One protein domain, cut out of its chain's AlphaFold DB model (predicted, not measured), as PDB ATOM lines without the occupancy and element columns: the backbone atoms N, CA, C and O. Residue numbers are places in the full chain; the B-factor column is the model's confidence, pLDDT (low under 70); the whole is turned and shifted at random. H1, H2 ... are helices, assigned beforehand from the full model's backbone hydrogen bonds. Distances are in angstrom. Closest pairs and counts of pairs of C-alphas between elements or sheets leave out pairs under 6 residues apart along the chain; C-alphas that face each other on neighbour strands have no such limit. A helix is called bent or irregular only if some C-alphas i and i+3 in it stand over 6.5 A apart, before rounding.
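Overview. This is residues 122 to 172 of the 182 residues of a protein of Acidithrix ferrooxidans (UniProt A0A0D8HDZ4). From the first printed residue you trace one long helix, H1, gently bent near its middle; beyond residue 157 the backbone folds back like a hook to a tiny helix, H2, which is held off from the long one. The printed part has 51 residues with two named helices, H1 then H2, and no named strand: all helix. It is extended, a rod spanning 56 by 22 by 7 A, with a radius of gyration of the C-alphas of 17.2 A.

Arrangement. By its hydrogen bonds H1, residues 122 to 157, was assigned as one helix, but it is bent: C-alphas 137 and 140 are 6.7 A apart. Its arms, H1a, residues 122 to 137, and H1b, residues 140 to 157, stand at a shallow tilt of 31 degrees. H2, residues 166 to 170, is apart from both arms. Every O i to N i+4 pair is within hydrogen-bond range in H1a and H2; in H1b 13 of 14 are.

Along the chain. Find C-alpha 122 at (-2.080, 54.889, 52.565); from there H1a runs 23.0 A. H1b runs 26.0 A from C-alpha 140 to C-alpha 157 at (32.506, 16.930, 39.622). H2 ends at C-alpha 170, (30.558, 39.520, 37.378), 6.6 A from its first.

Size, cuts and confidence. The two C-alphas farthest apart, of Glu 122 and Leu 160, are 56.5 A apart. The printed part has no cut, and the link from H1b to H2 is short, 8 residues. Look at residues 155 to 172 for pLDDT under 70.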
ATOM      1  N   GLU A 122      -2.715  54.226  53.701       79.31
ATOM      2  CA  GLU A 122      -2.080  54.889  52.565       79.31
ATOM      3  C   GLU A 122      -0.570  54.621  52.585       79.31
ATOM      4  O   GLU A 122       0.017  54.163  51.606       79.31
ATOM      5  N   ILE A 123       0.056  54.794  53.756       80.44
ATOM      6  CA  ILE A 123       1.479  54.489  53.965       80.44
ATOM      7  C   ILE A 123       1.737  52.994  53.755       80.44
ATOM      8  O   ILE A 123       2.778  52.598  53.229       80.44
ATOM      9  N   ARG A 124       0.794  52.139  54.148       76.38
ATOM     10  CA  ARG A 124       0.905  50.689  53.976       76.38
ATOM     11  C   ARG A 124       0.894  50.285  52.506       76.38
ATOM     12  O   ARG A 124       1.751  49.501  52.115       76.38
ATOM     13  N   ALA A 125       0.006  50.871  51.705       75.69
ATOM     14  CA  ALA A 125      -0.040  50.642  50.264       75.69
ATOM     15  C   ALA A 125       1.283  51.039  49.582       75.69
ATOM     16  O   ALA A 125       1.850  50.259  48.816       75.69
ATOM     17  N   LEU A 126       1.846  52.199  49.941       87.88
ATOM     18  CA  LEU A 126       3.159  52.637  49.447       87.88
ATOM     19  C   LEU A 126       4.295  51.688  49.873       87.88
ATOM     20  O   LEU A 126       5.206  51.385  49.096       87.88
ATOM     21  N   ARG A 127       4.249  51.173  51.108       78.19
ATOM     22  CA  ARG A 127       5.223  50.185  51.603       78.19
ATOM     23  C   ARG A 127       5.118  48.844  50.884       78.19
ATOM     24  O   ARG A 127       6.141  48.196  50.683       78.19
ATOM     25  N   ASP A 128       3.917  48.428  50.502       75.75
ATOM     26  CA  ASP A 128       3.713  47.181  49.768       75.75
ATOM     27  C   ASP A 128       4.264  47.305  48.335       75.75
ATOM     28  O   ASP A 128       4.990  46.419  47.885       75.75
ATOM     29  N   LEU A 129       4.063  48.454  47.675       85.06
ATOM     30  CA  LEU A 129       4.673  48.767  46.373       85.06
ATOM     31  C   LEU A 129       6.210  48.769  46.422       85.06
ATOM     32  O   LEU A 129       6.866  48.135  45.596       85.06
ATOM     33  N   THR A 130       6.808  49.453  47.403       84.25
ATOM     34  CA  THR A 130       8.277  49.522  47.538       84.25
ATOM     35  C   THR A 130       8.895  48.166  47.882       84.25
ATOM     36  O   THR A 130       9.947  47.819  47.348       84.25
ATOM     37  N   ARG A 131       8.226  47.354  48.712       78.69
ATOM     38  CA  ARG A 131       8.626  45.963  48.981       78.69
ATOM     39  C   ARG A 131       8.536  45.083  47.742       78.69
ATOM     40  O   ARG A 131       9.441  44.282  47.525       78.69
ATOM     41  N   TYR A 132       7.481  45.234  46.946       78.88
ATOM     42  CA  TYR A 132       7.342  44.501  45.692       78.88
ATOM     43  C   TYR A 132       8.449  44.883  44.709       78.88
ATOM     44  O   TYR A 132       9.132  44.009  44.189       78.88
ATOM     45  N   ARG A 133       8.727  46.178  44.532       89.56
ATOM     46  CA  ARG A 133       9.865  46.619  43.715       89.56
ATOM     47  C   ARG A 133      11.178  46.014  44.208       89.56
ATOM     48  O   ARG A 133      11.937  45.495  43.397       89.56
ATOM     49  N   LYS A 134      11.440  46.049  45.520       80.81
ATOM     50  CA  LYS A 134      12.645  45.441  46.096       80.81
ATOM     51  C   LYS A 134      12.724  43.945  45.788       80.81
ATOM     52  O   LYS A 134      13.780  43.479  45.389       80.81
ATOM     53  N   SER A 135      11.622  43.203  45.911       75.88
ATOM     54  CA  SER A 135      11.635  41.775  45.578       75.88
ATOM     55  C   SER A 135      11.936  41.530  44.102       75.88
ATOM     56  O   SER A 135      12.703  40.622  43.809       75.88
ATOM     57  N   GLN A 136      11.403  42.349  43.189       90.50
ATOM     58  CA  GLN A 136      11.724  42.250  41.762       90.50
ATOM     59  C   GLN A 136      13.200  42.557  41.476       90.50
ATOM     60  O   GLN A 136      13.812  41.862  40.675       90.50
ATOM     61  N   VAL A 137      13.779  43.552  42.154       90.31
ATOM     62  CA  VAL A 137      15.199  43.915  42.012       90.31
ATOM     63  C   VAL A 137      16.128  42.842  42.591       90.31
ATOM     64  O   VAL A 137      17.160  42.553  41.999       90.31
ATOM     65  N   ASP A 138      15.757  42.221  43.713       81.94
ATOM     66  CA  ASP A 138      16.576  41.194  44.367       81.94
ATOM     67  C   ASP A 138      16.518  39.833  43.634       81.94
ATOM     68  O   ASP A 138      17.391  38.985  43.835       81.94
ATOM     69  N   THR A 139      15.484  39.579  42.822       89.12
ATOM     70  CA  THR A 139      15.282  38.287  42.137       89.12
ATOM     71  C   THR A 139      16.434  37.927  41.191       89.12
ATOM     72  O   THR A 139      16.994  36.847  41.376       89.12
ATOM     73  N   PRO A 140      16.865  38.788  40.243       90.19
ATOM     74  CA  PRO A 140      17.995  38.479  39.367       90.19
ATOM     75  C   PRO A 140      19.267  38.095  40.128       90.19
ATOM     76  O   PRO A 140      19.900  37.097  39.797       90.19
ATOM     77  N   THR A 141      19.611  38.825  41.193       88.94
ATOM     78  CA  THR A 141      20.784  38.516  42.024       88.94
ATOM     79  C   THR A 141      20.688  37.124  42.646       88.94
ATOM     80  O   THR A 141      21.671  36.385  42.645       88.94
ATOM     81  N   LYS A 142      19.508  36.734  43.144       84.25
ATOM     82  CA  LYS A 142      19.289  35.393  43.706       84.25
ATOM     83  C   LYS A 142      19.423  34.300  42.654       84.25
ATOM     84  O   LYS A 142      19.999  33.258  42.955       84.25
ATOM     85  N   GLU A 143      18.911  34.520  41.445       90.88
ATOM     86  CA  GLU A 143      19.044  33.536  40.366       90.88
ATOM     87  C   GLU A 143      20.496  33.410  39.888       90.88
ATOM     88  O   GLU A 143      20.977  32.294  39.719       90.88
ATOM     89  N   ILE A 144      21.243  34.515  39.785       91.12
ATOM     90  CA  ILE A 144      22.684  34.482  39.478       91.12
ATOM     91  C   ILE A 144      23.450  33.688  40.542       91.12
ATOM     92  O   ILE A 144      24.263  32.832  40.203       91.12
ATOM     93  N   GLN A 145      23.174  33.919  41.827       89.44
ATOM     94  CA  GLN A 145      23.809  33.172  42.918       89.44
ATOM     95  C   GLN A 145      23.476  31.674  42.871       89.44
ATOM     96  O   GLN A 145      24.352  30.843  43.105       89.44
ATOM     97  N   ARG A 146      22.228  31.312  42.548       90.19
ATOM     98  CA  ARG A 146      21.825  29.909  42.371       90.19
ATOM     99  C   ARG A 146      22.544  29.258  41.198       90.19
ATOM    100  O   ARG A 146      23.063  28.161  41.367       90.19
ATOM    101  N   LEU A 147      22.610  29.931  40.050       90.88
ATOM    102  CA  LEU A 147      23.355  29.450  38.886       90.88
ATOM    103  C   LEU A 147      24.837  29.278  39.217       90.88
ATOM    104  O   LEU A 147      25.394  28.224  38.940       90.88
ATOM    105  N   GLY A 148      25.454  30.265  39.869       87.62
ATOM    106  CA  GLY A 148      26.844  30.182  40.316       87.62
ATOM    107  C   GLY A 148      27.093  28.964  41.205       87.62
ATOM    108  O   GLY A 148      28.070  28.254  40.995       87.62
ATOM    109  N   LYS A 149      26.172  28.663  42.127       86.94
ATOM    110  CA  LYS A 149      26.258  27.462  42.962       86.94
ATOM    111  C   LYS A 149      26.143  26.169  42.147       86.94
ATOM    112  O   LYS A 149      26.958  25.280  42.333       86.94
ATOM    113  N   VAL A 150      25.189  26.080  41.217       89.31
ATOM    114  CA  VAL A 150      25.048  24.909  40.327       89.31
ATOM    115  C   VAL A 150      26.310  24.697  39.485       89.31
ATOM    116  O   VAL A 150      26.759  23.565  39.337       89.31
ATOM    117  N   PHE A 151      26.907  25.771  38.963       84.12
ATOM    118  CA  PHE A 151      28.163  25.687  38.218       84.12
ATOM    119  C   PHE A 151      29.336  25.263  39.100       84.12
ATOM    120  O   PHE A 151      30.117  24.427  38.668       84.12
ATOM    121  N   GLN A 152      29.451  25.784  40.323       78.38
ATOM    122  CA  GLN A 152      30.470  25.339  41.279       78.38
ATOM    123  C   GLN A 152      30.306  23.852  41.613       78.38
ATOM    124  O   GLN A 152      31.278  23.104  41.550       78.38
ATOM    125  N   ASP A 153      29.080  23.407  41.897       79.00
ATOM    126  CA  ASP A 153      28.778  22.006  42.205       79.00
ATOM    127  C   ASP A 153      29.133  21.083  41.014       79.00
ATOM    128  O   ASP A 153      29.721  20.021  41.217       79.00
ATOM    129  N   ALA A 154      28.863  21.511  39.773       74.44
ATOM    130  CA  ALA A 154      29.249  20.785  38.557       74.44
ATOM    131  C   ALA A 154      30.771  20.804  38.299       74.44
ATOM    132  O   ALA A 154      31.352  19.792  37.920       74.44
ATOM    133  N   GLN A 155      31.450  21.926  38.556       63.91
ATOM    134  CA  GLN A 155      32.910  22.052  38.433       63.91
ATOM    135  C   GLN A 155      33.672  21.232  39.482       63.91
ATOM    136  O   GLN A 155      34.800  20.811  39.239       63.91
ATOM    137  N   HIS A 156      33.074  20.981  40.647       57.06
ATOM    138  CA  HIS A 156      33.628  20.043  41.621       57.06
ATOM    139  C   HIS A 156      33.503  18.576  41.178       57.06
ATOM    140  O   HIS A 156      34.246  17.738  41.687       57.06
ATOM    141  N   GLN A 157      32.603  18.258  40.240       51.50
ATOM    142  CA  GLN A 157      32.506  16.930  39.622       51.50
ATOM    143  C   GLN A 157      33.437  16.784  38.410       51.50
ATOM    144  O   GLN A 157      34.022  15.717  38.231       51.50
ATOM    145  N   ASP A 158      33.646  17.862  37.652       50.56
ATOM    146  CA  ASP A 158      34.495  17.878  36.463       50.56
ATOM    147  C   ASP A 158      35.760  18.717  36.697       50.56
ATOM    148  O   ASP A 158      35.781  19.934  36.504       50.56
ATOM    149  N   HIS A 159      36.866  18.066  37.066       47.19
ATOM    150  CA  HIS A 159      38.206  18.665  37.063       47.19
ATOM    151  C   HIS A 159      38.681  19.012  35.631       47.19
ATOM    152  O   HIS A 159      39.655  18.436  35.161       47.19
ATOM    153  N   LEU A 160      38.047  19.947  34.911       45.78
ATOM    154  CA  LEU A 160      38.583  20.504  33.659       45.78
ATOM    155  C   LEU A 160      38.281  22.006  33.528       45.78
ATOM    156  O   LEU A 160      37.159  22.474  33.694       45.78
ATOM    157  N   GLY A 161      39.347  22.768  33.271       50.03
ATOM    158  CA  GLY A 161      39.421  24.214  33.450       50.03
ATOM    159  C   GLY A 161      38.426  25.046  32.640       50.03
ATOM    160  O   GLY A 161      38.315  24.923  31.426       50.03
ATOM    161  N   SER A 162      37.778  25.991  33.321       49.97
ATOM    162  CA  SER A 162      37.130  27.150  32.703       49.97
ATOM    163  C   SER A 162      36.959  28.265  33.740       49.97
ATOM    164  O   SER A 162      35.897  28.444  34.328       49.97
ATOM    165  N   PHE A 163      38.044  28.996  34.011       49.81
ATOM    166  CA  PHE A 163      38.043  30.155  34.921       49.81
ATOM    167  C   PHE A 163      37.794  31.490  34.183       49.81
ATOM    168  O   PHE A 163      37.376  32.473  34.778       49.81
ATOM    169  N   SER A 164      37.981  31.533  32.858       49.38
ATOM    170  CA  SER A 164      38.082  32.788  32.086       49.38
ATOM    171  C   SER A 164      36.744  33.437  31.678       49.38
ATOM    172  O   SER A 164      36.718  34.601  31.260       49.38
ATOM    173  N   TYR A 165      35.620  32.716  31.736       48.50
ATOM    174  CA  TYR A 165      34.346  33.224  31.201       48.50
ATOM    175  C   TYR A 165      33.458  33.895  32.261       48.50
ATOM    176  O   TYR A 165      32.762  34.859  31.953       48.50
ATOM    177  N   MET A 166      33.514  33.437  33.515       45.94
ATOM    178  CA  MET A 166      32.599  33.906  34.563       45.94
ATOM    179  C   MET A 166      33.069  35.184  35.271       45.94
ATOM    180  O   MET A 166      32.219  35.995  35.632       45.94
ATOM    181  N   GLU A 167      34.380  35.427  35.402       51.19
ATOM    182  CA  GLU A 167      34.897  36.692  35.967       51.19
ATOM    183  C   GLU A 167      34.422  37.914  35.164       51.19
ATOM    184  O   GLU A 167      33.982  38.906  35.741       51.19
ATOM    185  N   ARG A 168      34.354  37.799  33.832       47.66
ATOM    186  CA  ARG A 168      33.906  38.891  32.949       47.66
ATOM    187  C   ARG A 168      32.429  39.265  33.099       47.66
ATOM    188  O   ARG A 168      32.072  40.416  32.873       47.66
ATOM    189  N   ILE A 169      31.565  38.320  33.476       52.66
ATOM    190  CA  ILE A 169      30.128  38.593  33.660       52.66
ATOM    191  C   ILE A 169      29.872  39.261  35.017       52.66
ATOM    192  O   ILE A 169      28.980  40.102  35.131       52.66
ATOM    193  N   VAL A 170      30.669  38.928  36.037       52.12
ATOM    194  CA  VAL A 170      30.558  39.520  37.378       52.12
ATOM    195  C   VAL A 170      31.072  40.968  37.404       52.12
ATOM    196  O   VAL A 170      30.524  41.784  38.142       52.12
ATOM    197  N   GLU A 171      32.048  41.319  36.560       48.94
ATOM    198  CA  GLU A 171      32.613  42.678  36.463       48.94
ATOM    199  C   GLU A 171      31.763  43.682  35.654       48.94
ATOM    200  O   GLU A 171      32.071  44.873  35.631       48.94
ATOM    201  N   GLY A 172      30.660  43.248  35.033       42.22
ATOM    202  CA  GLY A 172      29.714  44.153  34.366       42.22
ATOM    203  C   GLY A 172      30.207  44.763  33.047       42.22
ATOM    204  O   GLY A 172      29.646  45.765  32.600       42.22
TER     205      GLY A 172